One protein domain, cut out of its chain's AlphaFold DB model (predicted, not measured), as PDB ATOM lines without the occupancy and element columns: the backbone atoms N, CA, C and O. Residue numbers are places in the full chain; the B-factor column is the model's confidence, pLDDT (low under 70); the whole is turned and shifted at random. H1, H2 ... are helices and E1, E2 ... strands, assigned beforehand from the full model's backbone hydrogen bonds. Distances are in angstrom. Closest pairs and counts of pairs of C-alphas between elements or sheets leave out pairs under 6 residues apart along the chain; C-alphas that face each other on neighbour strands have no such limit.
ATOM      1  N   SER A 831       3.767  22.579 -35.806       92.62
ATOM      2  CA  SER A 831       4.832  23.317 -35.121       92.62
ATOM      3  C   SER A 831       5.054  24.682 -35.794       92.62
ATOM      4  O   SER A 831       4.967  24.812 -37.016       92.62
ATOM      5  N   VAL A 832       5.306  25.731 -35.006       95.75
ATOM      6  CA  VAL A 832       5.429  27.112 -35.505       95.75
ATOM      7  C   VAL A 832       6.695  27.769 -34.974       95.75
ATOM      8  O   VAL A 832       6.895  27.833 -33.764       95.75
ATOM      9  N   ALA A 833       7.500  28.338 -35.870       96.75
ATOM     10  CA  ALA A 833       8.618  29.214 -35.540       96.75
ATOM     11  C   ALA A 833       8.293  30.674 -35.872       96.75
ATOM     12  O   ALA A 833       7.937  30.996 -37.007       96.75
ATOM     13  N   VAL A 834       8.475  31.574 -34.905       97.50
ATOM     14  CA  VAL A 834       8.314  33.021 -35.096       97.50
ATOM     15  C   VAL A 834       9.611  33.749 -34.757       97.50
ATOM     16  O   VAL A 834      10.022  33.826 -33.602       97.50
ATOM     17  N   PHE A 835      10.248  34.327 -35.768       97.12
ATOM     18  CA  PHE A 835      11.448  35.147 -35.624       97.12
ATOM     19  C   PHE A 835      11.039  36.616 -35.503       97.12
ATOM     20  O   PHE A 835      10.744  37.271 -36.507       97.12
ATOM     21  N   ASP A 836      10.975  37.119 -34.270       95.81
ATOM     22  CA  ASP A 836      10.545  38.481 -33.950       95.81
ATOM     23  C   ASP A 836      11.073  38.907 -32.575       95.81
ATOM     24  O   ASP A 836      10.763  38.284 -31.556       95.81
ATOM     25  N   GLU A 837      11.847  39.995 -32.528       91.50
ATOM     26  CA  GLU A 837      12.464  40.460 -31.285       91.50
ATOM     27  C   GLU A 837      11.436  40.886 -30.219       91.50
ATOM     28  O   GLU A 837      11.668  40.710 -29.022       91.50
ATOM     29  N   ARG A 838      10.273  41.410 -30.628       89.81
ATOM     30  CA  ARG A 838       9.253  41.951 -29.718       89.81
ATOM     31  C   ARG A 838       8.447  40.830 -29.086       89.81
ATOM     32  O   ARG A 838       8.251  40.834 -27.869       89.81
ATOM     33  N   LEU A 839       8.009  39.860 -29.892       91.31
ATOM     34  CA  LEU A 839       7.308  38.675 -29.389       91.31
ATOM     35  C   LEU A 839       8.223  37.841 -28.498       91.31
ATOM     36  O   LEU A 839       7.795  37.424 -27.420       91.31
ATOM     37  N   PHE A 840       9.490  37.684 -28.892       94.25
ATOM     38  CA  PHE A 840      10.495  37.033 -28.064       94.25
ATOM     39  C   PHE A 840      10.612  37.713 -26.696       94.25
ATOM     40  O   PHE A 840      10.427  37.062 -25.668       94.25
ATOM     41  N   THR A 841      10.844  39.032 -26.650       89.94
ATOM     42  CA  THR A 841      10.957  39.767 -25.379       89.94
ATOM     43  C   THR A 841       9.681  39.669 -24.549       89.94
ATOM     44  O   THR A 841       9.756  39.520 -23.331       89.94
ATOM     45  N   ARG A 842       8.503  39.684 -25.178       86.94
ATOM     46  CA  ARG A 842       7.221  39.555 -24.478       86.94
ATOM     47  C   ARG A 842       7.029  38.179 -23.834       86.94
ATOM     48  O   ARG A 842       6.517  38.110 -22.717       86.94
ATOM     49  N   ILE A 843       7.440  37.107 -24.512       88.62
ATOM     50  CA  ILE A 843       7.298  35.719 -24.043       88.62
ATOM     51  C   ILE A 843       8.383  35.359 -23.026       88.62
ATOM     52  O   ILE A 843       8.078  34.820 -21.965       88.62
ATOM     53  N   PHE A 844       9.644  35.674 -23.318       88.31
ATOM     54  CA  PHE A 844      10.770  35.342 -22.444       88.31
ATOM     55  C   PHE A 844      10.903  36.305 -21.258       88.31
ATOM     56  O   PHE A 844      11.494  35.932 -20.244       88.31
ATOM     57  N   ARG A 845      10.354  37.526 -21.371       84.00
ATOM     58  CA  ARG A 845      10.610  38.668 -20.471       84.00
ATOM     59  C   ARG A 845      12.098  38.988 -20.329       84.00
ATOM     60  O   ARG A 845      12.574  39.308 -19.245       84.00
ATOM     61  N   LEU A 846      12.811  38.887 -21.447       85.69
ATOM     62  CA  LEU A 846      14.231  39.193 -21.565       85.69
ATOM     63  C   LEU A 846      14.422  40.308 -22.590       85.69
ATOM     64  O   LEU A 846      13.953  40.199 -23.727       85.69
ATOM     65  N   GLU A 847      15.115  41.370 -22.194       82.75
ATOM     66  CA  GLU A 847      15.540  42.410 -23.122       82.75
ATOM     67  C   GLU A 847      16.846  42.004 -23.815       82.75
ATOM     68  O   GLU A 847      17.644  41.215 -23.304       82.75
ATOM     69  N   GLU A 848      17.091  42.580 -24.990       84.56
ATOM     70  CA  GLU A 848      18.318  42.350 -25.759       84.56
ATOM     71  C   GLU A 848      19.587  42.669 -24.948       84.56
ATOM     72  O   GLU A 848      20.593  41.970 -25.068       84.56
ATOM     73  N   THR A 849      19.533  43.690 -24.087       83.81
ATOM     74  CA  THR A 849      20.613  44.062 -23.161       83.81
ATOM     75  C   THR A 849      20.959  42.916 -22.212       83.81
ATOM     76  O   THR A 849      22.135  42.590 -22.075       83.81
ATOM     77  N   ASN A 850      19.957  42.241 -21.637       83.38
ATOM     78  CA  ASN A 850      20.172  41.102 -20.742       83.38
ATOM     79  C   ASN A 850      20.864  39.938 -21.463       83.38
ATOM     80  O   ASN A 850      21.774  39.320 -20.911       83.38
ATOM     81  N   ILE A 851      20.456  39.653 -22.703       84.62
ATOM     82  CA  ILE A 851      21.041  38.579 -23.521       84.62
ATOM     83  C   ILE A 851      22.500  38.913 -23.840       84.62
ATOM     84  O   ILE A 851      23.388  38.088 -23.621       84.62
ATOM     85  N   LYS A 852      22.765  40.141 -24.304       83.75
ATOM     86  CA  LYS A 852      24.122  40.589 -24.626       83.75
ATOM     87  C   LYS A 852      25.025  40.575 -23.401       83.75
ATOM     88  O   LYS A 852      26.094  40.003 -23.483       83.75
ATOM     89  N   GLU A 853      24.612  41.114 -22.258       82.31
ATOM     90  CA  GLU A 853      25.446  41.107 -21.046       82.31
ATOM     91  C   GLU A 853      25.788  39.690 -20.556       82.31
ATOM     92  O   GLU A 853      26.891  39.456 -20.054       82.31
ATOM     93  N   HIS A 854      24.858  38.742 -20.708       82.81
ATOM     94  CA  HIS A 854      25.038  37.362 -20.267       82.81
ATOM     95  C   HIS A 854      25.963  36.562 -21.198       82.81
ATOM     96  O   HIS A 854      26.937  35.966 -20.730       82.81
ATOM     97  N   PHE A 855      25.679  36.564 -22.506       80.94
ATOM     98  CA  PHE A 855      26.422  35.776 -23.498       80.94
ATOM     99  C   PHE A 855      27.659  36.508 -24.055       80.94
ATOM    100  O   PHE A 855      28.609  35.858 -24.486       80.94
ATOM    101  N   TYR A 856      27.683  37.843 -23.987       78.50
ATOM    102  CA  TYR A 856      28.733  38.739 -24.497       78.50
ATOM    103  C   TYR A 856      29.059  39.858 -23.496       78.50
ATOM    104  O   TYR A 856      28.759  41.031 -23.746       78.50
ATOM    105  N   PRO A 857      29.672  39.536 -22.342       68.00
ATOM    106  CA  PRO A 857      29.978  40.546 -21.339       68.00
ATOM    107  C   PRO A 857      30.825  41.673 -21.952       68.00
ATOM    108  O   PRO A 857      31.712  41.394 -22.767       68.00
ATOM    109  N   ASP A 878      25.497  28.066 -19.325       78.06
ATOM    110  CA  ASP A 878      25.400  28.334 -20.780       78.06
ATOM    111  C   ASP A 878      23.996  28.832 -21.208       78.06
ATOM    112  O   ASP A 878      23.566  28.662 -22.349       78.06
ATOM    113  N   TYR A 879      23.229  29.383 -20.266       83.62
ATOM    114  CA  TYR A 879      21.836  29.768 -20.429       83.62
ATOM    115  C   TYR A 879      21.445  30.893 -19.470       83.62
ATOM    116  O   TYR A 879      21.942  30.974 -18.340       83.62
ATOM    117  N   LEU A 880      20.465  31.684 -19.906       86.19
ATOM    118  CA  LEU A 880      19.813  32.735 -19.129       86.19
ATOM    119  C   LEU A 880      18.408  32.274 -18.718       86.19
ATOM    120  O   LEU A 880      17.661  31.769 -19.556       86.19
ATOM    121  N   ASP A 881      18.042  32.427 -17.444       85.69
ATOM    122  CA  ASP A 881      16.686  32.090 -16.996       85.69
ATOM    123  C   ASP A 881      15.665  33.082 -17.564       85.69
ATOM    124  O   ASP A 881      15.850  34.295 -17.486       85.69
ATOM    125  N   SER A 882      14.567  32.549 -18.088       86.38
ATOM    126  CA  SER A 882      13.425  33.287 -18.616       86.38
ATOM    127  C   SER A 882      12.147  32.997 -17.829       86.38
ATOM    128  O   SER A 882      12.082  32.107 -16.974       86.38
ATOM    129  N   ASP A 883      11.098  33.761 -18.132       84.31
ATOM    130  CA  ASP A 883       9.769  33.562 -17.559       84.31
ATOM    131  C   ASP A 883       9.162  32.207 -17.982       84.31
ATOM    132  O   ASP A 883       9.443  31.683 -19.062       84.31
ATOM    133  N   TYR A 884       8.308  31.628 -17.134       83.94
ATOM    134  CA  TYR A 884       7.669  30.329 -17.378       83.94
ATOM    135  C   TYR A 884       6.804  30.305 -18.651       83.94
ATOM    136  O   TYR A 884       6.558  29.230 -19.199       83.94
ATOM    137  N   ASN A 885       6.390  31.473 -19.159       84.62
ATOM    138  CA  ASN A 885       5.724  31.594 -20.452       84.62
ATOM    139  C   ASN A 885       6.524  30.932 -21.584       84.62
ATOM    140  O   ASN A 885       5.930  30.217 -22.384       84.62
ATOM    141  N   SER A 886       7.853  31.072 -21.639       88.56
ATOM    142  CA  SER A 886       8.641  30.445 -22.714       88.56
ATOM    143  C   SER A 886       8.502  28.916 -22.734       88.56
ATOM    144  O   SER A 886       8.542  28.313 -23.797       88.56
ATOM    145  N   ILE A 887       8.279  28.294 -21.569       87.88
ATOM    146  CA  ILE A 887       7.999  26.856 -21.446       87.88
ATOM    147  C   ILE A 887       6.621  26.542 -22.029       87.88
ATOM    148  O   ILE A 887       6.480  25.607 -22.807       87.88
ATOM    149  N   ILE A 888       5.604  27.334 -21.672       84.94
ATOM    150  CA  ILE A 888       4.226  27.161 -22.155       84.94
ATOM    151  C   ILE A 888       4.178  27.206 -23.682       84.94
ATOM    152  O   ILE A 888       3.573  26.337 -24.301       84.94
ATOM    153  N   TYR A 889       4.807  28.213 -24.288       88.88
ATOM    154  CA  TYR A 889       4.822  28.380 -25.741       88.88
ATOM    155  C   TYR A 889       5.567  27.239 -26.439       88.88
ATOM    156  O   TYR A 889       5.018  26.641 -27.363       88.88
ATOM    157  N   HIS A 890       6.730  26.837 -25.920       89.12
ATOM    158  CA  HIS A 890       7.462  25.695 -26.463       89.12
ATOM    159  C   HIS A 890       6.657  24.387 -26.397       89.12
ATOM    160  O   HIS A 890       6.570  23.657 -27.377       89.12
ATOM    161  N   LEU A 891       5.992  24.105 -25.274       85.06
ATOM    162  CA  LEU A 891       5.154  22.908 -25.118       85.06
ATOM    163  C   LEU A 891       3.878  22.930 -25.977       85.06
ATOM    164  O   LEU A 891       3.318  21.878 -26.290       85.06
ATOM    165  N   LYS A 892       3.431  24.124 -26.382       86.06
ATOM    166  CA  LYS A 892       2.418  24.291 -27.427       86.06
ATOM    167  C   LYS A 892       2.984  24.026 -28.819       86.06
ATOM    168  O   LYS A 892       2.207  24.027 -29.758       86.06
ATOM    169  N   GLY A 893       4.286  23.834 -29.007       90.06
ATOM    170  CA  GLY A 893       4.913  23.788 -30.328       90.06
ATOM    171  C   GLY A 893       4.940  25.154 -31.022       90.06
ATOM    172  O   GLY A 893       4.840  25.216 -32.243       90.06
ATOM    173  N   VAL A 894       5.001  26.247 -30.253       93.06
ATOM    174  CA  VAL A 894       5.160  27.617 -30.759       93.06
ATOM    175  C   VAL A 894       6.461  28.182 -30.204       93.06
ATOM    176  O   VAL A 894       6.517  28.627 -29.060       93.06
ATOM    177  N   ASP A 895       7.503  28.198 -31.024       94.56
ATOM    178  CA  ASP A 895       8.806  28.718 -30.637       94.56
ATOM    179  C   ASP A 895       9.010  30.134 -31.164       94.56
ATOM    180  O   ASP A 895       8.723  30.450 -32.320       94.56
ATOM    181  N   THR A 896       9.526  31.004 -30.295       95.62
ATOM    182  CA  THR A 896       9.891  32.371 -30.670       95.62
ATOM    183  C   THR A 896      11.388  32.570 -30.562       95.62
ATOM    184  O   THR A 896      12.028  32.082 -29.627       95.62
ATOM    185  N   PHE A 897      11.938  33.296 -31.531       96.31
ATOM    186  CA  PHE A 897      13.373  33.469 -31.694       96.31
ATOM    187  C   PHE A 897      13.746  34.939 -31.815       96.31
ATOM    188  O   PHE A 897      13.047  35.724 -32.460       96.31
ATOM    189  N   ASN A 898      14.898  35.282 -31.245       95.12
ATOM    190  CA  ASN A 898      15.546  36.570 -31.449       95.12
ATOM    191  C   ASN A 898      16.826  36.382 -32.270       95.12
ATOM    192  O   ASN A 898      17.576  35.434 -32.035       95.12
ATOM    193  N   ILE A 899      17.079  37.287 -33.215       95.38
ATOM    194  CA  ILE A 899      18.280  37.276 -34.055       95.38
ATOM    195  C   ILE A 899      19.097  38.525 -33.744       95.38
ATOM    196  O   ILE A 899      18.659  39.647 -34.005       95.38
ATOM    197  N   LEU A 900      20.296  38.328 -33.199       92.56
ATOM    198  CA  LEU A 900      21.162  39.406 -32.732       92.56
ATOM    199  C   LEU A 900      22.449  39.467 -33.548       92.56
ATOM    200  O   LEU A 900      23.138  38.462 -33.712       92.56
ATOM    201  N   LYS A 901      22.803  40.664 -34.024       90.25
ATOM    202  CA  LYS A 901      24.104  40.910 -34.659       90.25
ATOM    203  C   LYS A 901      25.213  40.766 -33.618       90.25
ATOM    204  O   LYS A 901      25.166  41.436 -32.583       90.25
ATOM    205  N   ILE A 902      26.213  39.947 -33.933       87.25
ATOM    206  CA  ILE A 902      27.430  39.785 -33.126       87.25
ATOM    207  C   ILE A 902      28.611  40.493 -33.789       87.25
ATOM    208  O   ILE A 902      29.368  41.188 -33.119       87.25
ATOM    209  N   ASP A 903      28.732  40.345 -35.108       84.31
ATOM    210  CA  ASP A 903      29.791  40.927 -35.934       84.31
ATOM    211  C   ASP A 903      29.231  41.265 -37.329       84.31
ATOM    212  O   ASP A 903      28.111  40.874 -37.662       84.31
ATOM    213  N   ASP A 904      29.998  41.956 -38.169       83.19
ATOM    214  CA  ASP A 904      29.598  42.396 -39.518       83.19
ATOM    215  C   ASP A 904      29.276  41.232 -40.477       83.19
ATOM    216  O   ASP A 904      28.723  41.425 -41.556       83.19
ATOM    217  N   LYS A 905      29.612  39.993 -40.101       88.81
ATOM    218  CA  LYS A 905      29.340  38.780 -40.892       88.81
ATOM    219  C   LYS A 905      28.539  37.722 -40.143       88.81
ATOM    220  O   LYS A 905      28.360  36.624 -40.672       88.81
ATOM    221  N   ILE A 906      28.117  38.007 -38.911       92.06
ATOM    222  CA  ILE A 906      27.617  36.985 -37.993       92.06
ATOM    223  C   ILE A 906      26.402  37.490 -37.216       92.06
ATOM    224  O   ILE A 906      26.481  38.469 -36.470       92.06
ATOM    225  N   PHE A 907      25.307  36.738 -37.319       95.62
ATOM    226  CA  PHE A 907      24.132  36.882 -36.466       95.62
ATOM    227  C   PHE A 907      23.893  35.608 -35.671       95.62
ATOM    228  O   PHE A 907      23.919  34.517 -36.228       95.62
ATOM    229  N   ASP A 908      23.584  35.744 -34.391       94.94
ATOM    230  CA  ASP A 908      23.215  34.624 -33.536       94.94
ATOM    231  C   ASP A 908      21.712  34.511 -33.376       94.94
ATOM    232  O   ASP A 908      21.005  35.516 -33.302       94.94
ATOM    233  N   ILE A 909      21.241  33.270 -33.279       95.62
ATOM    234  CA  ILE A 909      19.834  32.939 -33.091       95.62
ATOM    235  C   ILE A 909      19.649  32.440 -31.658       95.62
ATOM    236  O   ILE A 909      20.275  31.461 -31.243       95.62
ATOM    237  N   TYR A 910      18.774  33.107 -30.912       95.00
ATOM    238  CA  TYR A 910      18.434  32.794 -29.526       95.00
ATOM    239  C   TYR A 910      17.017  32.260 -29.420       95.00
ATOM    240  O   TYR A 910      16.108  32.784 -30.061       95.00
ATOM    241  N   GLY A 911      16.830  31.247 -28.581       95.00
ATOM    242  CA  GLY A 911      15.556  30.556 -28.423       95.00
ATOM    243  C   GLY A 911      15.459  29.794 -27.109       95.00
ATOM    244  O   GLY A 911      16.290  29.949 -26.208       95.00
ATOM    245  N   TYR A 912      14.419  28.972 -27.006       93.50
ATOM    246  CA  TYR A 912      14.179  28.119 -25.851       93.50
ATOM    247  C   TYR A 912      15.179  26.953 -25.796       93.50
ATOM    248  O   TYR A 912      15.460  26.318 -26.807       93.50
ATOM    249  N   GLY A 913      15.704  26.668 -24.602       90.12
ATOM    250  CA  GLY A 913      16.727  25.645 -24.352       90.12
ATOM    251  C   GLY A 913      16.400  24.692 -23.202       90.12
ATOM    252  O   GLY A 913      17.306  24.138 -22.576       90.12
ATOM    253  N   GLY A 914      15.121  24.552 -22.853       89.50
ATOM    254  CA  GLY A 914      14.657  23.750 -21.719       89.50
ATOM    255  C   GLY A 914      14.273  24.591 -20.502       89.50
ATOM    256  O   GLY A 914      14.031  25.789 -20.607       89.50
ATOM    257  N   TYR A 915      14.202  23.967 -19.328       89.50
ATOM    258  CA  TYR A 915      13.756  24.623 -18.095       89.50
ATOM    259  C   TYR A 915      14.532  24.148 -16.863       89.50
ATOM    260  O   TYR A 915      15.216  23.123 -16.888       89.50
ATOM    261  N   THR A 916      14.428  24.900 -15.765       85.81
ATOM    262  CA  THR A 916      14.999  24.552 -14.456       85.81
ATOM    263  C   THR A 916      14.009  24.725 -13.327       85.81
ATOM    264  O   THR A 916      13.049  25.484 -13.431       85.81
ATOM    265  N   TYR A 917      14.292  24.041 -12.220       83.50
ATOM    266  CA  TYR A 917      13.628  24.262 -10.945       83.50
ATOM    267  C   TYR A 917      14.546  25.057 -10.017       83.50
ATOM    268  O   TYR A 917      15.660  24.615  -9.731       83.50
ATOM    269  N   LYS A 918      14.064  26.194  -9.509       80.38
ATOM    270  CA  LYS A 918      14.738  26.983  -8.465       80.38
ATOM    271  C   LYS A 918      13.716  27.388  -7.413       80.38
ATOM    272  O   LYS A 918      12.680  27.938  -7.758       80.38
ATOM    273  N   GLU A 919      13.980  27.072  -6.144       75.75
ATOM    274  CA  GLU A 919      13.150  27.503  -5.000       75.75
ATOM    275  C   GLU A 919      11.635  27.240  -5.172       75.75
ATOM    276  O   GLU A 919      10.801  28.066  -4.830       75.75
ATOM    277  N   GLN A 920      11.272  26.065  -5.704       73.31
ATOM    278  CA  GLN A 920       9.889  25.656  -6.032       73.31
ATOM    279  C   GLN A 920       9.230  26.370  -7.227       73.31
ATOM    280  O   GLN A 920       8.096  26.034  -7.566       73.31
ATOM    281  N   MET A 921       9.940  27.264  -7.914       75.25
ATOM    282  CA  MET A 921       9.525  27.865  -9.181       75.25
ATOM    283  C   MET A 921      10.173  27.167 -10.381       75.25
ATOM    284  O   MET A 921      11.232  26.543 -10.262       75.25
ATOM    285  N   VAL A 922       9.520  27.277 -11.541       82.75
ATOM    286  CA  VAL A 922      10.031  26.780 -12.824       82.75
ATOM    287  C   VAL A 922      10.390  27.962 -13.716       82.75
ATOM    288  O   VAL A 922       9.563  28.851 -13.918       82.75
ATOM    289  N   PHE A 923      11.606  27.947 -14.255       84.56
ATOM    290  CA  PHE A 923      12.122  28.968 -15.163       84.56
ATOM    291  C   PHE A 923      12.464  28.344 -16.506       84.56
ATOM    292  O   PHE A 923      13.041  27.255 -16.548       84.56
ATOM    293  N   GLY A 924      12.111  29.025 -17.595       88.00
ATOM    294  CA  GLY A 924      12.595  28.645 -18.916       88.00
ATOM    295  C   GLY A 924      14.079  28.975 -19.053       88.00
ATOM    296  O   GLY A 924      14.624  29.761 -18.283       88.00
ATOM    297  N   ARG A 925      14.750  28.360 -20.019       91.81
ATOM    298  CA  ARG A 925      16.125  28.678 -20.391       91.81
ATOM    299  C   ARG A 925      16.125  29.319 -21.764       91.81
ATOM    300  O   ARG A 925      15.590  28.747 -22.710       91.81
ATOM    301  N   CYS A 926      16.783  30.459 -21.877       93.44
ATOM    302  CA  CYS A 926      17.204  31.021 -23.146       93.44
ATOM    303  C   CYS A 926      18.636  30.567 -23.446       93.44
ATOM    304  O   CYS A 926      19.514  30.714 -22.592       93.44
ATOM    305  N   ILE A 927      18.861  30.023 -24.645       92.88
ATOM    306  CA  ILE A 927      20.179  29.606 -25.148       92.88
ATOM    307  C   ILE A 927      20.405  30.115 -26.573       92.88
ATOM    308  O   ILE A 927      19.459  30.483 -27.274       92.88
ATOM    309  N   LYS A 928      21.665  30.092 -27.018       92.38
ATOM    310  CA  LYS A 928      22.017  30.229 -28.434       92.38
ATOM    311  C   LYS A 928      21.712  28.915 -29.153       92.38
ATOM    312  O   LYS A 928      22.387  27.927 -28.899       92.38
ATOM    313  N   ILE A 929      20.745  28.926 -30.067       93.12
ATOM    314  CA  ILE A 929      20.311  27.737 -30.817       93.12
ATOM    315  C   ILE A 929      20.946  27.629 -32.208       93.12
ATOM    316  O   ILE A 929      20.845  26.588 -32.855       93.12
ATOM    317  N   GLY A 930      21.577  28.696 -32.701       93.31
ATOM    318  CA  GLY A 930      22.167  28.706 -34.033       93.31
ATOM    319  C   GLY A 930      22.857  30.015 -34.393       93.31
ATOM    320  O   GLY A 930      22.947  30.936 -33.577       93.31
ATOM    321  N   GLN A 931      23.362  30.078 -35.622       94.75
ATOM    322  CA  GLN A 931      24.111  31.212 -36.151       94.75
ATOM    323  C   GLN A 931      23.945  31.332 -37.672       94.75
ATOM    324  O   GLN A 931      23.899  30.334 -38.384       94.75
ATOM    325  N   ILE A 932      23.882  32.565 -38.170       96.38
ATOM    326  CA  ILE A 932      23.866  32.932 -39.587       96.38
ATOM    327  C   ILE A 932      25.214  33.577 -39.906       96.38
ATOM    328  O   ILE A 932      25.593  34.565 -39.274       96.38
ATOM    329  N   ILE A 933      25.930  33.030 -40.887       94.19
ATOM    330  CA  ILE A 933      27.311  33.396 -41.207       94.19
ATOM    331  C   ILE A 933      27.422  33.747 -42.691       94.19
ATOM    332  O   ILE A 933      27.135  32.915 -43.554       94.19
ATOM    333  N   GLN A 934      27.918  34.946 -42.999       91.44
ATOM    334  CA  GLN A 934      28.310  35.315 -44.358       91.44
ATOM    335  C   GLN A 934      29.739  34.832 -44.654       91.44
ATOM    336  O   GLN A 934      30.720  35.332 -44.097       91.44
ATOM    337  N   ARG A 935      29.865  33.865 -45.569       87.88
ATOM    338  CA  ARG A 935      31.136  33.418 -46.161       87.88
ATOM    339  C   ARG A 935      31.415  34.199 -47.452       87.88
ATOM    340  O   ARG A 935      30.581  34.971 -47.910       87.88
ATOM    341  N   GLU A 936      32.599  34.021 -48.041       78.44
ATOM    342  CA  GLU A 936      33.035  34.799 -49.218       78.44
ATOM    343  C   GLU A 936      32.081  34.703 -50.417       78.44
ATOM    344  O   GLU A 936      31.920  35.678 -51.144       78.44
ATOM    345  N   THR A 937      31.438  33.549 -50.612       76.25
ATOM    346  CA  THR A 937      30.564  33.287 -51.766       76.25
ATOM    347  C   THR A 937      29.189  32.736 -51.385       76.25
ATOM    348  O   THR A 937      28.433  32.342 -52.268       76.25
ATOM    349  N   SER A 938      28.865  32.628 -50.095       83.38
ATOM    350  CA  SER A 938      27.601  32.036 -49.639       83.38
ATOM    351  C   SER A 938      27.212  32.494 -48.237       83.38
ATOM    352  O   SER A 938      28.049  32.957 -47.464       83.38
ATOM    353  N   ILE A 939      25.936  32.333 -47.893       88.31
ATOM    354  CA  ILE A 939      25.440  32.483 -46.523       88.31
ATOM    355  C   ILE A 939      25.136  31.084 -45.987       88.31
ATOM    356  O   ILE A 939      24.509  30.279 -46.671       88.31
ATOM    357  N   VAL A 940      25.617  30.783 -44.783       91.44
ATOM    358  CA  VAL A 940      25.425  29.491 -44.115       91.44
ATOM    359  C   VAL A 940      24.668  29.717 -42.816       91.44
ATOM    360  O   VAL A 940      24.944  30.679 -42.100       91.44
ATOM    361  N   ILE A 941      23.722  28.833 -42.513       93.88
ATOM    362  CA  ILE A 941      22.980  28.838 -41.254       93.88
ATOM    363  C   ILE A 941      23.303  27.540 -40.523       93.88
ATOM    364  O   ILE A 941      23.055  26.450 -41.034       93.88
ATOM    365  N   GLU A 942      23.892  27.660 -39.339       93.06
ATOM    366  CA  GLU A 942      24.289  26.540 -38.490       93.06
ATOM    367  C   GLU A 942      23.319  26.447 -37.306       93.06
ATOM    368  O   GLU A 942      23.060  27.445 -36.629       93.06
ATOM    369  N   LYS A 943      22.766  25.255 -37.056       92.00
ATOM    370  CA  LYS A 943      21.890  24.965 -35.910       92.00
ATOM    371  C   LYS A 943      22.640  24.129 -34.878       92.00
ATOM    372  O   LYS A 943      23.423  23.254 -35.245       92.00
ATOM    373  N   GLN A 944      22.356  24.360 -33.601       86.88
ATOM    374  CA  GLN A 944      22.860  23.531 -32.510       86.88
ATOM    375  C   GLN A 944      22.250  22.123 -32.559       86.88
ATOM    376  O   GLN A 944      22.974  21.144 -32.395       86.88
ATOM    377  N   ASP A 945      20.945  22.026 -32.822       85.81
ATOM    378  CA  ASP A 945      20.257  20.766 -33.100       85.81
ATOM    379  C   ASP A 945      19.857  20.703 -34.589       85.81
ATOM    380  O   ASP A 945      18.986  21.454 -35.044       85.81
ATOM    381  N   PRO A 946      20.486  19.815 -35.381       82.75
ATOM    382  CA  PRO A 946      20.134  19.620 -36.783       82.75
ATOM    383  C   PRO A 946      18.681  19.179 -36.996       82.75
ATOM    384  O   PRO A 946      18.132  19.467 -38.056       82.75
ATOM    385  N   ASN A 947      18.055  18.526 -36.011       84.19
ATOM    386  CA  ASN A 947      16.721  17.937 -36.137       84.19
ATOM    387  C   ASN A 947      15.578  18.921 -35.866       84.19
ATOM    388  O   ASN A 947      14.424  18.579 -36.117       84.19
ATOM    389  N   THR A 948      15.867  20.136 -35.394       86.62
ATOM    390  CA  THR A 948      14.834  21.150 -35.148       86.62
ATOM    391  C   THR A 948      14.261  21.663 -36.469       86.62
ATOM    392  O   THR A 948      14.953  22.370 -37.205       86.62
ATOM    393  N   HIS A 949      13.008  21.321 -36.760       91.88
ATOM    394  CA  HIS A 949      12.268  21.769 -37.938       91.88
ATOM    395  C   HIS A 949      10.849  22.175 -37.541       91.88
ATOM    396  O   HIS A 949      10.359  21.760 -36.492       91.88
ATOM    397  N   PHE A 950      10.221  22.997 -38.379       94.38
ATOM    398  CA  PHE A 950       8.902  23.561 -38.144       94.38
ATOM    399  C   PHE A 950       7.993  23.412 -39.366       94.38
ATOM    400  O   PHE A 950       8.441  23.582 -40.505       94.38
ATOM    401  N   GLY A 951       6.711  23.144 -39.119       92.31
ATOM    402  CA  GLY A 951       5.662  23.134 -40.135       92.31
ATOM    403  C   GLY A 951       5.389  24.539 -40.673       92.31
ATOM    404  O   GLY A 951       5.245  24.723 -41.876       92.31
ATOM    405  N   TYR A 952       5.417  25.554 -39.806       94.38
ATOM    406  CA  TYR A 952       5.237  26.956 -40.185       94.38
ATOM    407  C   TYR A 952       6.388  27.847 -39.723       94.38
ATOM    408  O   TYR A 952       6.866  27.739 -38.593       94.38
ATOM    409  N   ILE A 953       6.789  28.794 -40.577       95.44
ATOM    410  CA  ILE A 953       7.871  29.745 -40.293       95.44
ATOM    411  C   ILE A 953       7.395  31.166 -40.579       95.44
ATOM    412  O   ILE A 953       7.060  31.485 -41.713       95.44
ATOM    413  N   SER A 954       7.434  32.054 -39.589       95.94
ATOM    414  CA  SER A 954       7.186  33.486 -39.778       95.94
ATOM    415  C   SER A 954       8.413  34.293 -39.377       95.94
ATOM    416  O   SER A 954       8.936  34.115 -38.277       95.94
ATOM    417  N   ILE A 955       8.874  35.199 -40.239       95.19
ATOM    418  CA  ILE A 955      10.013  36.076 -39.944       95.19
ATOM    419  C   ILE A 955       9.644  37.545 -40.107       95.19
ATOM    420  O   ILE A 955       9.021  37.954 -41.089       95.19
ATOM    421  N   HIS A 956      10.050  38.351 -39.127       94.00
ATOM    422  CA  HIS A 956       9.789  39.778 -39.143       94.00
ATOM    423  C   HIS A 956      10.597  40.452 -40.257       94.00
ATOM    424  O   HIS A 956      11.820  40.302 -40.334       94.00
ATOM    425  N   GLN A 957       9.940  41.265 -41.088       90.62
ATOM    426  CA  GLN A 957      10.593  41.951 -42.210       90.62
ATOM    427  C   GLN A 957      11.809  42.779 -41.761       90.62
ATOM    428  O   GLN A 957      12.849  42.766 -42.408       90.62
ATOM    429  N   GLY A 958      11.707  43.466 -40.620       90.19
ATOM    430  CA  GLY A 958      12.804  44.286 -40.106       90.19
ATOM    431  C   GLY A 958      14.048  43.487 -39.701       90.19
ATOM    432  O   GLY A 958      15.128  44.065 -39.640       90.19
ATOM    433  N   ILE A 959      13.924  42.183 -39.429       92.31
ATOM    434  CA  ILE A 959      15.080  41.307 -39.193       92.31
ATOM    435  C   ILE A 959      15.776  41.004 -40.523       92.31
ATOM    436  O   ILE A 959      16.997  41.120 -40.605       92.31
ATOM    437  N   LEU A 960      15.010  40.688 -41.571       91.00
ATOM    438  CA  LEU A 960      15.552  40.489 -42.918       91.00
ATOM    439  C   LEU A 960      16.275  41.739 -43.421       91.00
ATOM    440  O   LEU A 960      17.409  41.636 -43.870       91.00
ATOM    441  N   ASP A 961      15.659  42.914 -43.266       89.75
ATOM    442  CA  ASP A 961      16.258  44.193 -43.660       89.75
ATOM    443  C   ASP A 961      17.623  44.406 -42.979       89.75
ATOM    444  O   ASP A 961      18.596  44.761 -43.645       89.75
ATOM    445  N   LYS A 962      17.724  44.129 -41.666       90.88
ATOM    446  CA  LYS A 962      18.988  44.222 -40.910       90.88
ATOM    447  C   LYS A 962      20.052  43.273 -41.471       90.88
ATOM    448  O   LYS A 962      21.199  43.680 -41.619       90.88
ATOM    449  N   ILE A 963      19.684  42.031 -41.787       92.38
ATOM    450  CA  ILE A 963      20.612  41.037 -42.350       92.38
ATOM    451  C   ILE A 963      21.061  41.457 -43.755       92.38
ATOM    452  O   ILE A 963      22.249  41.401 -44.059       92.38
ATOM    453  N   TYR A 964      20.136  41.911 -44.604       91.12
ATOM    454  CA  TYR A 964      20.436  42.337 -45.972       91.12
ATOM    455  C   TYR A 964      21.350  43.556 -46.024       91.12
ATOM    456  O   TYR A 964      22.260  43.602 -46.857       91.12
ATOM    457  N   ASP A 965      21.115  44.525 -45.142       90.56
ATOM    458  CA  ASP A 965      21.944  45.720 -45.024       90.56
ATOM    459  C   ASP A 965      23.353  45.356 -44.543       90.56
ATOM    460  O   ASP A 965      24.340  45.781 -45.145       90.56
ATOM    461  N   GLU A 966      23.455  44.510 -43.516       92.06
ATOM    462  CA  GLU A 966      24.738  44.113 -42.935       92.06
ATOM    463  C   GLU A 966      25.587  43.280 -43.901       92.06
ATOM    464  O   GLU A 966      26.760  43.568 -44.133       92.06
ATOM    465  N   PHE A 967      24.968  42.296 -44.553       92.12
ATOM    466  CA  PHE A 967      25.634  41.450 -45.541       92.12
ATOM    467  C   PHE A 967      25.829  42.145 -46.893       92.12
ATOM    468  O   PHE A 967      26.418  41.555 -47.800       92.12
ATOM    469  N   LYS A 968      25.384  43.402 -47.036       90.69
ATOM    470  CA  LYS A 968      25.510  44.222 -48.253       90.69
ATOM    471  C   LYS A 968      24.853  43.587 -49.483       90.69
ATOM    472  O   LYS A 968      25.357  43.716 -50.595       90.69
ATOM    473  N   ILE A 969      23.713  42.931 -49.278       89.06
ATOM    474  CA  ILE A 969      22.907  42.291 -50.334       89.06
ATOM    475  C   ILE A 969      21.560  42.993 -50.560       89.06
ATOM    476  O   ILE A 969      20.692  42.485 -51.264       89.06
ATOM    477  N   LYS A 970      21.363  44.184 -49.981       85.50
ATOM    478  CA  LYS A 970      20.119  44.964 -50.091       85.50
ATOM    479  C   LYS A 970      19.707  45.274 -51.537       85.50
ATOM    480  O   LYS A 970      18.514  45.289 -51.828       85.50
ATOM    481  N   ASP A 971      20.664  45.481 -52.433       85.88
ATOM    482  CA  ASP A 971      20.398  45.798 -53.842       85.88
ATOM    483  C   ASP A 971      20.521  44.568 -54.766       85.88
ATOM    484  O   ASP A 971      20.289  44.671 -55.971       85.88
ATOM    485  N   ASP A 972      20.850  43.394 -54.214       87.12
ATOM    486  CA  ASP A 972      21.016  42.139 -54.953       87.12
ATOM    487  C   ASP A 972      19.808  41.215 -54.733       87.12
ATOM    488  O   ASP A 972      19.696  40.489 -53.743       87.12
ATOM    489  N   VAL A 973      18.885  41.248 -55.695       84.31
ATOM    490  CA  VAL A 973      17.664  40.431 -55.695       84.31
ATOM    491  C   VAL A 973      17.975  38.933 -55.623       84.31
ATOM    492  O   VAL A 973      17.299  38.210 -54.888       84.31
ATOM    493  N   GLN A 974      19.002  38.459 -56.333       83.25
ATOM    494  CA  GLN A 974      19.338  37.036 -56.364       83.25
ATOM    495  C   GLN A 974      19.916  36.583 -55.023       83.25
ATOM    496  O   GLN A 974      19.533  35.533 -54.509       83.25
ATOM    497  N   ALA A 975      20.782  37.391 -54.411       85.81
ATOM    498  CA  ALA A 975      21.338  37.082 -53.099       85.81
ATOM    499  C   ALA A 975      20.264  37.062 -51.994       85.81
ATOM    500  O   ALA A 975      20.310  36.199 -51.115       85.81
ATOM    501  N   LYS A 976      19.257  37.949 -52.054       87.31
ATOM    502  CA  LYS A 976      18.088  37.887 -51.153       87.31
ATOM    503  C   LYS A 976      17.296  36.594 -51.334       87.31
ATOM    504  O   LYS A 976      16.915  35.970 -50.344       87.31
ATOM    505  N   LEU A 977      17.037  36.193 -52.581       84.06
ATOM    506  CA  LEU A 977      16.319  34.957 -52.906       84.06
ATOM    507  C   LEU A 977      17.047  33.727 -52.353       84.06
ATOM    508  O   LEU A 977      16.425  32.907 -51.674       84.06
ATOM    509  N   GLU A 978      18.360  33.639 -52.576       85.75
ATOM    510  CA  GLU A 978      19.194  32.563 -52.034       85.75
ATOM    511  C   GLU A 978      19.179  32.552 -50.504       85.75
ATOM    512  O   GLU A 978      18.959  31.499 -49.910       85.75
ATOM    513  N   PHE A 979      19.312  33.712 -49.849       89.44
ATOM    514  CA  PHE A 979      19.252  33.787 -48.388       89.44
ATOM    515  C   PHE A 979      17.936  33.232 -47.833       89.44
ATOM    516  O   PHE A 979      17.950  32.365 -46.959       89.44
ATOM    517  N   THR A 980      16.793  33.714 -48.331       88.44
ATOM    518  CA  THR A 980      15.485  33.282 -47.817       88.44
ATOM    519  C   THR A 980      15.243  31.799 -48.089       88.44
ATOM    520  O   THR A 980      14.689  31.109 -47.238       88.44
ATOM    521  N   LYS A 981      15.722  31.280 -49.226       87.00
ATOM    522  CA  LYS A 981      15.682  29.848 -49.537       87.00
ATOM    523  C   LYS A 981      16.540  29.031 -48.570       87.00
ATOM    524  O   LYS A 981      16.064  28.025 -48.048       87.00
ATOM    525  N   THR A 982      17.779  29.449 -48.300       90.06
ATOM    526  CA  THR A 982      18.650  28.789 -47.314       90.06
ATOM    527  C   THR A 982      18.012  28.805 -45.928       90.06
ATOM    528  O   THR A 982      17.995  27.777 -45.252       90.06
ATOM    529  N   PHE A 983      17.437  29.940 -45.523       91.88
ATOM    530  CA  PHE A 983      16.706  30.075 -44.266       91.88
ATOM    531  C   PHE A 983      15.544  29.084 -44.177       91.88
ATOM    532  O   PHE A 983      15.468  28.312 -43.224       91.88
ATOM    533  N   TYR A 984      14.697  29.039 -45.205       91.50
ATOM    534  CA  TYR A 984      13.576  28.110 -45.281       91.50
ATOM    535  C   TYR A 984      14.015  26.648 -45.193       91.50
ATOM    536  O   TYR A 984      13.564  25.924 -44.311       91.50
ATOM    537  N   ASN A 985      14.957  26.229 -46.040       89.81
ATOM    538  CA  ASN A 985      15.444  24.850 -46.071       89.81
ATOM    539  C   ASN A 985      16.139  24.424 -44.767       89.81
ATOM    540  O   ASN A 985      16.249  23.230 -44.508       89.81
ATOM    541  N   THR A 986      16.611  25.370 -43.950       92.12
ATOM    542  CA  THR A 986      17.253  25.065 -42.662       92.12
ATOM    543  C   THR A 986      16.236  24.773 -41.557       92.12
ATOM    544  O   THR A 986      16.511  23.965 -40.667       92.12
ATOM    545  N   PHE A 987      15.077  25.437 -41.589       92.69
ATOM    546  CA  PHE A 987      14.083  25.382 -40.513       92.69
ATOM    547  C   PHE A 987      12.786  24.659 -40.891       92.69
ATOM    548  O   PHE A 987      12.029  24.331 -39.988       92.69
ATOM    549  N   SER A 988      12.503  24.405 -42.170       91.25
ATOM    550  CA  SER A 988      11.244  23.786 -42.609       91.25
ATOM    551  C   SER A 988      11.264  22.262 -42.476       91.25
ATOM    552  O   SER A 988      12.266  21.621 -42.783       91.25
ATOM    553  N   GLU A 989      10.132  21.673 -42.086       88.31
ATOM    554  CA  GLU A 989       9.900  20.220 -42.142       88.31
ATOM    555  C   GLU A 989       9.859  19.670 -43.583       88.31
ATOM    556  O   GLU A 989      10.068  18.476 -43.792       88.31
ATOM    557  N   THR A 990       9.608  20.522 -44.587       80.69
ATOM    558  CA  THR A 990       9.504  20.131 -46.005       80.69
ATOM    559  C   THR A 990      10.459  20.943 -46.894       80.69
ATOM    560  O   THR A 990      10.027  21.788 -47.679       80.69
ATOM    561  N   PRO A 991      11.784  20.713 -46.797       76.12
ATOM    562  CA  PRO A 991      12.766  21.457 -47.582       76.12
ATOM    563  C   PRO A 991      12.546  21.265 -49.091       76.12
ATOM    564  O   PRO A 991      12.229  20.170 -49.559       76.12
ATOM    565  N   LEU A 992      12.734  22.337 -49.864       72.19
ATOM    566  CA  LEU A 992      12.546  22.317 -51.316       72.19
ATOM    567  C   LEU A 992      13.749  21.689 -52.031       72.19
ATOM    568  O   LEU A 992      14.900  22.038 -51.743       72.19
ATOM    569  N   ASP A 993      13.470  20.842 -53.027       60.03
ATOM    570  CA  ASP A 993      14.486  20.320 -53.945       60.03
ATOM    571  C   ASP A 993      14.940  21.411 -54.940       60.03
ATOM    572  O   ASP A 993      14.164  22.243 -55.411       60.03
ATOM    573  N   VAL A 994      16.241  21.454 -55.226       44.38
ATOM    574  CA  VAL A 994      16.979  22.642 -55.695       44.38
ATOM    575  C   VAL A 994      16.616  23.071 -57.126       44.38
ATOM    576  O   VAL A 994      16.847  24.227 -57.485       44.38
ATOM    577  N   THR A 995      16.040  22.178 -57.935       43.88
ATOM    578  CA  THR A 995      15.936  22.316 -59.399       43.88
ATOM    579  C   THR A 995      14.591  22.823 -59.930       43.88
ATOM    580  O   THR A 995      14.548  23.298 -61.062       43.88
ATOM    581  N   SER A 996      13.504  22.784 -59.152       42.06
ATOM    582  CA  SER A 996      12.142  23.014 -59.676       42.06
ATOM    583  C   SER A 996      11.583  24.432 -59.488       42.06
ATOM    584  O   SER A 996      10.616  24.788 -60.154       42.06
ATOM    585  N   CYS A 997      12.175  25.269 -58.627       46.53
ATOM    586  CA  CYS A 997      11.556  26.537 -58.196       46.53
ATOM    587  C   CYS A 997      12.152  27.823 -58.804       46.53
ATOM    588  O   CYS A 997      11.734  28.907 -58.413       46.53
ATOM    589  N   ILE A 998      13.136  27.744 -59.713       47.41
ATOM    590  CA  ILE A 998      13.849  28.924 -60.270       47.41
ATOM    591  C   ILE A 998      13.560  29.092 -61.773       47.41
ATOM    592  O   ILE A 998      14.395  29.543 -62.551       47.41
ATOM    593  N   GLN A 999      12.369  28.721 -62.233       40.78
ATOM    594  CA  GLN A 999      11.917  29.175 -63.545       40.78
ATOM    595  C   GLN A 999      11.258  30.547 -63.343       40.78
ATOM    596  O   GLN A 999      10.175  30.624 -62.779       40.78
ATOM    597  N   ASN A1000      11.936  31.621 -63.781       45.88
ATOM    598  CA  ASN A1000      11.465  33.026 -63.836       45.88
ATOM    599  C   ASN A1000      11.827  34.003 -62.687       45.88
ATOM    600  O   ASN A1000      11.206  35.055 -62.604       45.88
ATOM    601  N   HIS A1001      12.875  33.764 -61.883       50.12
ATOM    602  CA  HIS A1001      13.334  34.694 -60.815       50.12
ATOM    603  C   HIS A1001      12.321  34.952 -59.676       50.12
ATOM    604  O   HIS A1001      12.402  35.961 -58.978       50.12
ATOM    605  N   GLU A1002      11.375  34.042 -59.454       59.00
ATOM    606  CA  GLU A1002      10.380  34.147 -58.386       59.00
ATOM    607  C   GLU A1002      10.339  32.837 -57.601       59.00
ATOM    608  O   GLU A1002      10.177  31.769 -58.181       59.00
ATOM    609  N   ILE A1003      10.500  32.915 -56.277       69.38
ATOM    610  CA  ILE A1003      10.483  31.746 -55.390       69.38
ATOM    611  C   ILE A1003       9.274  31.860 -54.461       69.38
ATOM    612  O   ILE A1003       9.137  32.845 -53.733       69.38
ATOM    613  N   PHE A1004       8.416  30.842 -54.479       76.00
ATOM    614  CA  PHE A1004       7.381  30.611 -53.472       76.00
ATOM    615  C   PHE A1004       7.910  29.595 -52.454       76.00
ATOM    616  O   PHE A1004       8.373  28.524 -52.846       76.00
ATOM    617  N   LEU A1005       7.857  29.927 -51.161       80.94
ATOM    618  CA  LEU A1005       8.272  29.036 -50.073       80.94
ATOM    619  C   LEU A1005       7.013  28.664 -49.272       80.94
ATOM    620  O   LEU A1005       6.504  29.508 -48.530       80.94
ATOM    621  N   PRO A1006       6.460  27.450 -49.455       80.00
ATOM    622  CA  PRO A1006       5.224  27.044 -48.790       80.00
ATOM    623  C   PRO A1006       5.339  27.168 -47.272       80.00
ATOM    624  O   PRO A1006       6.378  26.823 -46.720       80.00
ATOM    625  N   GLN A1007       4.279  27.606 -46.585       86.75
ATOM    626  CA  GLN A1007       4.249  27.689 -45.114       86.75
ATOM    627  C   GLN A1007       5.291  28.644 -44.491       86.75
ATOM    628  O   GLN A1007       5.480  28.653 -43.272       86.75
ATOM    629  N   MET A1008       5.942  29.477 -45.311       90.00
ATOM    630  CA  MET A1008       6.783  30.577 -44.857       90.00
ATOM    631  C   MET A1008       6.065  31.908 -45.051       90.00
ATOM    632  O   MET A1008       5.525  32.185 -46.119       90.00
ATOM    633  N   TYR A1009       6.113  32.756 -44.031       91.06
ATOM    634  CA  TYR A1009       5.426  34.041 -43.997       91.06
ATOM    635  C   TYR A1009       6.402  35.145 -43.648       91.06
ATOM    636  O   TYR A1009       7.357  34.955 -42.887       91.06
ATOM    637  N   ILE A1010       6.102  36.331 -44.162       90.56
ATOM    638  CA  ILE A1010       6.715  37.550 -43.668       90.56
ATOM    639  C   ILE A1010       5.682  38.316 -42.870       90.56
ATOM    640  O   ILE A1010       4.546  38.483 -43.313       90.56
ATOM    641  N   HIS A1011       6.086  38.827 -41.711       92.44
ATOM    642  CA  HIS A1011       5.223  39.677 -40.909       92.44
ATOM    643  C   HIS A1011       5.849  41.034 -40.599       92.44
ATOM    644  O   HIS A1011       7.069  41.177 -40.491       92.44
ATOM    645  N   SER A1012       5.013  42.070 -40.507       88.69
ATOM    646  CA  SER A1012       5.453  43.446 -40.241       88.69
ATOM    647  C   SER A1012       4.273  44.346 -39.871       88.69
ATOM    648  O   SER A1012       3.157  44.151 -40.343       88.69
ATOM    649  N   GLY A1013       4.517  45.368 -39.047       80.19
ATOM    650  CA  GLY A1013       3.559  46.464 -38.803       80.19
ATOM    651  C   GLY A1013       3.615  47.568 -39.872       80.19
ATOM    652  O   GLY A1013       2.999  48.621 -39.737       80.19
ATOM    653  N   ARG A1014       4.433  47.386 -40.916       78.12
ATOM    654  CA  ARG A1014       4.557  48.313 -42.052       78.12
ATOM    655  C   ARG A1014       3.630  47.880 -43.190       78.12
ATOM    656  O   ARG A1014       3.049  46.803 -43.163       78.12
ATOM    657  N   SER A1015       3.505  48.714 -44.220       74.31
ATOM    658  CA  SER A1015       2.870  48.291 -45.471       74.31
ATOM    659  C   SER A1015       3.648  47.145 -46.123       74.31
ATOM    660  O   SER A1015       4.875  47.102 -45.998       74.31
ATOM    661  N   LYS A1016       2.947  46.287 -46.880       78.56
ATOM    662  CA  LYS A1016       3.561  45.227 -47.691       78.56
ATOM    663  C   LYS A1016       4.748  45.793 -48.503       78.56
ATOM    664  O   LYS A1016       4.563  46.809 -49.185       78.56
ATOM    665  N   PRO A1017       5.949  45.197 -48.402       76.31
ATOM    666  CA  PRO A1017       7.125  45.642 -49.145       76.31
ATOM    667  C   PRO A1017       6.950  45.531 -50.661       76.31
ATOM    668  O   PRO A1017       6.118  44.773 -51.160       76.31
ATOM    669  N   SER A1018       7.752  46.302 -51.400       77.25
ATOM    670  CA  SER A1018       7.797  46.203 -52.858       77.25
ATOM    671  C   SER A1018       8.490  44.910 -53.305       77.25
ATOM    672  O   SER A1018       9.241  44.312 -52.538       77.25
ATOM    673  N   TYR A1019       8.317  44.525 -54.572       74.81
ATOM    674  CA  TYR A1019       9.038  43.387 -55.159       74.81
ATOM    675  C   TYR A1019      10.572  43.525 -55.060       74.81
ATOM    676  O   TYR A1019      11.278  42.533 -54.938       74.81
ATOM    677  N   MET A1020      11.110  44.751 -55.061       73.06
ATOM    678  CA  MET A1020      12.560  44.970 -54.923       73.06
ATOM    679  C   MET A1020      13.046  44.732 -53.488       73.06
ATOM    680  O   MET A1020      14.155  44.238 -53.263       73.06
ATOM    681  N   ASP A1021      12.212  45.076 -52.508       72.50
ATOM    682  CA  ASP A1021      12.508  44.862 -51.093       72.50
ATOM    683  C   ASP A1021      12.322  43.388 -50.716       72.50
ATOM    684  O   ASP A1021      13.105  42.847 -49.935       72.50
ATOM    685  N   MET A1022      11.329  42.737 -51.328       76.62
ATOM    686  CA  MET A1022      10.936  41.352 -51.103       76.62
ATOM    687  C   MET A1022      10.624  40.652 -52.434       76.62
ATOM    688  O   MET A1022       9.476  40.657 -52.883       76.62
ATOM    689  N   PRO A1023      11.637  40.051 -53.078       72.62
ATOM    690  CA  PRO A1023      11.463  39.392 -54.372       72.62
ATOM    691  C   PRO A1023      10.772  38.023 -54.285       72.62
ATOM    692  O   PRO A1023      10.357  37.470 -55.302       72.62
ATOM    693  N   GLN A1024      10.655  37.448 -53.085       75.94
ATOM    694  CA  GLN A1024       9.978  36.175 -52.861       75.94
ATOM    695  C   GLN A1024       8.458  36.353 -52.934       75.94
ATOM    696  O   GLN A1024       7.903  37.328 -52.417       75.94
ATOM    697  N   ARG A1025       7.758  35.359 -53.488       76.06
ATOM    698  CA  ARG A1025       6.296  35.323 -53.477       76.06
ATOM    699  C   ARG A1025       5.770  34.802 -52.133       76.06
ATOM    700  O   ARG A1025       5.246  33.700 -52.072       76.06
ATOM    701  N   LEU A1026       5.966  35.541 -51.038       81.50
ATOM    702  CA  LEU A1026       5.554  35.101 -49.693       81.50
ATOM    703  C   LEU A1026       4.311  35.830 -49.180       81.50
ATOM    704  O   LEU A1026       4.214  37.052 -49.338       81.50
ATOM    705  N   PRO A1027       3.377  35.119 -48.525       84.75
ATOM    706  CA  PRO A1027       2.285  35.760 -47.812       84.75
ATOM    707  C   PRO A1027       2.790  36.815 -46.818       84.75
ATOM    708  O   PRO A1027       3.795  36.614 -46.127       84.75
ATOM    709  N   PHE A1028       2.056  37.925 -46.723       87.12
ATOM    710  CA  PHE A1028       2.356  39.018 -45.805       87.12
ATOM    711  C   PHE A1028       1.301  39.109 -44.698       87.12
ATOM    712  O   PHE A1028       0.114  39.287 -44.977       87.12
ATOM    713  N   ILE A1029       1.742  39.042 -43.442       89.31
ATOM    714  CA  ILE A1029       0.893  39.102 -42.247       89.31
ATOM    715  C   ILE A1029       1.171  40.398 -41.474       89.31
ATOM    716  O   ILE A1029       2.317  40.748 -41.196       89.31
ATOM    717  N   GLN A1030       0.127  41.127 -41.077       88.31
ATOM    718  CA  GLN A1030       0.299  42.296 -40.210       88.31
ATOM    719  C   GLN A1030       0.826  41.885 -38.829       88.31
ATOM    720  O   GLN A1030       0.360  40.902 -38.250       88.31
ATOM    721  N   TYR A1031       1.740  42.677 -38.256       89.69
ATOM    722  CA  TYR A1031       2.301  42.409 -36.926       89.69
ATOM    723  C   TYR A1031       1.207  42.264 -35.858       89.69
ATOM    724  O   TYR A1031       1.243  41.314 -35.080       89.69
ATOM    725  N   ALA A1032       0.194  43.137 -35.850       86.00
ATOM    726  CA  ALA A1032      -0.896  43.017 -34.882       86.00
ATOM    727  C   ALA A1032      -1.690  41.703 -35.027       86.00
ATOM    728  O   ALA A1032      -2.166  41.168 -34.027       86.00
ATOM    729  N   ALA A1033      -1.814  41.156 -36.242       87.94
ATOM    730  CA  ALA A1033      -2.521  39.899 -36.472       87.94
ATOM    731  C   ALA A1033      -1.750  38.703 -35.896       87.94
ATOM    732  O   ALA A1033      -2.329  37.907 -35.155       87.94
ATOM    733  N   ILE A1034      -0.445  38.603 -36.180       91.06
ATOM    734  CA  ILE A1034       0.395  37.527 -35.634       91.06
ATOM    735  C   ILE A1034       0.563  37.660 -34.119       91.06
ATOM    736  O   ILE A1034       0.436  36.666 -33.411       91.06
ATOM    737  N   GLU A1035       0.756  38.875 -33.598       89.31
ATOM    738  CA  GLU A1035       0.849  39.112 -32.156       89.31
ATOM    739  C   GLU A1035      -0.437  38.682 -31.446       89.31
ATOM    740  O   GLU A1035      -0.379  37.952 -30.456       89.31
ATOM    741  N   HIS A1036      -1.599  39.085 -31.966       83.81
ATOM    742  CA  HIS A1036      -2.877  38.685 -31.395       83.81
ATOM    743  C   HIS A1036      -3.046  37.166 -31.422       83.81
ATOM    744  O   HIS A1036      -3.461  36.587 -30.425       83.81
ATOM    745  N   ALA A1037      -2.731  36.508 -32.538       85.62
ATOM    746  CA  ALA A1037      -2.941  35.074 -32.675       85.62
ATOM    747  C   ALA A1037      -1.990  34.249 -31.790       85.62
ATOM    748  O   ALA A1037      -2.445  33.315 -31.133       85.62
ATOM    749  N   VAL A1038      -0.708  34.636 -31.702       87.19
ATOM    750  CA  VAL A1038       0.275  34.016 -30.795       87.19
ATOM    751  C   VAL A1038      -0.192  34.130 -29.343       87.19
ATOM    752  O   VAL A1038      -0.185  33.139 -28.618       87.19
ATOM    753  N   LEU A1039      -0.625  35.320 -28.920       80.25
ATOM    754  CA  LEU A1039      -0.997  35.581 -27.525       80.25
ATOM    755  C   LEU A1039      -2.385  35.064 -27.133       80.25
ATOM    756  O   LEU A1039      -2.654  34.926 -25.940       80.25
ATOM    757  N   ASP A1040      -3.257  34.823 -28.110       76.50
ATOM    758  CA  ASP A1040      -4.599  34.285 -27.906       76.50
ATOM    759  C   ASP A1040      -4.541  32.768 -27.702       76.50
ATOM    760  O   ASP A1040      -4.649  32.290 -26.577       76.50
ATOM    761  N   CYS A1041      -4.322  31.979 -28.755       77.75
ATOM    762  CA  CYS A1041      -4.131  30.537 -28.621       77.75
ATOM    763  C   CYS A1041      -3.534  29.923 -29.891       77.75
ATOM    764  O   CYS A1041      -3.604  30.488 -30.983       77.75
ATOM    765  N   LYS A1042      -3.008  28.698 -29.759       84.88
ATOM    766  CA  LYS A1042      -2.420  27.969 -30.890       84.88
ATOM    767  C   LYS A1042      -3.415  27.770 -32.037       84.88
ATOM    768  O   LYS A1042      -3.040  27.914 -33.192       84.88
ATOM    769  N   TYR A1043      -4.681  27.492 -31.730       83.19
ATOM    770  CA  TYR A1043      -5.713  27.307 -32.750       83.19
ATOM    771  C   TYR A1043      -5.896  28.559 -33.626       83.19
ATOM    772  O   TYR A1043      -5.816  28.463 -34.849       83.19
ATOM    773  N   SER A1044      -6.048  29.738 -33.008       81.62
ATOM    774  CA  SER A1044      -6.140  31.021 -33.720       81.62
ATOM    775  C   SER A1044      -4.889  31.300 -34.567       81.62
ATOM    776  O   SER A1044      -5.000  31.817 -35.677       81.62
ATOM    777  N   LEU A1045      -3.697  30.944 -34.069       88.31
ATOM    778  CA  LEU A1045      -2.437  31.076 -34.809       88.31
ATOM    779  C   LEU A1045      -2.402  30.194 -36.059       88.31
ATOM    780  O   LEU A1045      -2.086  30.692 -37.135       88.31
ATOM    781  N   ILE A1046      -2.768  28.918 -35.945       89.75
ATOM    782  CA  ILE A1046      -2.785  28.007 -37.096       89.75
ATOM    783  C   ILE A1046      -3.828  28.451 -38.128       89.75
ATOM    784  O   ILE A1046      -3.511  28.529 -39.310       89.75
ATOM    785  N   GLN A1047      -5.023  28.873 -37.697       84.69
ATOM    786  CA  GLN A1047      -6.029  29.430 -38.609       84.69
ATOM    787  C   GLN A1047      -5.531  30.669 -39.370       84.69
ATOM    788  O   GLN A1047      -5.817  30.814 -40.562       84.69
ATOM    789  N   LEU A1048      -4.789  31.559 -38.703       87.56
ATOM    790  CA  LEU A1048      -4.193  32.739 -39.332       87.56
ATOM    791  C   LEU A1048      -3.216  32.341 -40.445       87.56
ATOM    792  O   LEU A1048      -3.300  32.875 -41.551       87.56
ATOM    793  N   LEU A1049      -2.307  31.414 -40.140       89.94
ATOM    794  CA  LEU A1049      -1.260  30.947 -41.052       89.94
ATOM    795  C   LEU A1049      -1.864  30.184 -42.241       89.94
ATOM    796  O   LEU A1049      -1.519  30.450 -43.390       89.94
ATOM    797  N   ASP A1050      -2.856  29.332 -41.994       86.75
ATOM    798  CA  ASP A1050      -3.602  28.626 -43.040       86.75
ATOM    799  C   ASP A1050      -4.330  29.565 -44.010       86.75
ATOM    800  O   ASP A1050      -4.389  29.309 -45.217       86.75
TER     801      ASP A1050
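What this domain is: This is residues 831 to 857 and 878 to 1050 of the 1055 residues of an uncharacterized protein of Bacteroides fragilis (UniProt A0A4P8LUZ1). One strongly twisted sheet of nine strands makes the core and curls round H4 and H5; H1, H2 and H3 pack on the part with E2, E3, E4 and E5, and the helical hairpin H6 H7 packs on the part with E1, E7 and E8. The long hairpin E4 E5 reaches one end of the longest axis, and the unnamed stretch 988 to 1007 reaches the other. The sheet is branched, with parallel and antiparallel pairs. The printed part has 200 residues with seven named helices and nine named strands, in the order E1 H1 H2 E2 H3 E3 E4 E5 E6 E7 H4 H5 E8 E9 H6 H7, and its class is mixed. It is compact, with a radius of gyration of the C-alphas of 16.7 A, and only just elongated, spanning 59 by 39 by 31 A.

How they stand to each other: E5, residues 921 to 934, has three antiparallel neighbours: E4, residues 906 to 918, on one side, and E2, residues 880 to 882, and E6, residues 939 to 943, on the other. Within hydrogen-bond range are N 913 and O 925, 2.8 A, N 882 and O 924, 2.8 A, and N 931 and O 942, 2.8 A. E4 bends by 57 degrees at residue 914. E3, residues 894 to 903, is its antiparallel neighbour, with N 900 and O 908 at 2.9 A; E3 to E6 form a meander, each strand the antiparallel neighbour of the one before, in three hairpins. Parallel pairs join E3 to E1, residues 832 to 835 (N 895 and O 832, 2.8 A), E1 to E7, residues 952 to 956 (N 954 and O 833, 2.8 A), E7 to E8, residues 1008 to 1012 (N 1009 and O 953, 2.8 A), and E8 to E9, residues 1028 to 1030 (N 1029 and O 1010, 2.9 A). H4, residues 957 to 966, and H5, residues 973 to 987, form with E7 and E8 a strand-helix-strand unit, two parallel neighbour strands with helices between, its crossover right-handed. H4 and H5 are close but not clearly touching, the C-alphas of Tyr 964 and Lys 976 being closest at 7.2 A. H1, residues 837 to 844, and H2, residues 848 to 855, are on the same face of the sheet as H4. H1 touches H3, residues 885 to 891, about perpendicular at 89 degrees; their closest C-alphas, of Phe 844 and Ser 886, are 5.3 A apart. H6, residues 1031 to 1040, and H7, residues 1042 to 1050, touch as a helical hairpin, closest at the C-alphas of Ala 1037 and Leu 1045, 4.6 A. In the seven helices every O i to N i+4 pair is within hydrogen-bond range.

Where its parts are: E1 begins at C-alpha 832, (5.429, 27.112, -35.505), and H7 ends at C-alpha 1050, (-3.602, 28.626, -43.040). From first to last C-alpha E5 measures 40.6 A, E4 33.7 A, E3 28.5 A and H5 21.7 A.

The domain as a whole: The C-alphas farthest apart, of Glu 919 and Asn 1000, are 59.1 A apart. Residues 858 to 877 are not printed, and C-alphas 857 and 878 are 13.1 A apart across this cut. The links H5 to E8 and E8 to E9 are long. Mean pLDDT of the printed part is 85.1; residues 857 and 993 to 1003 are under 70.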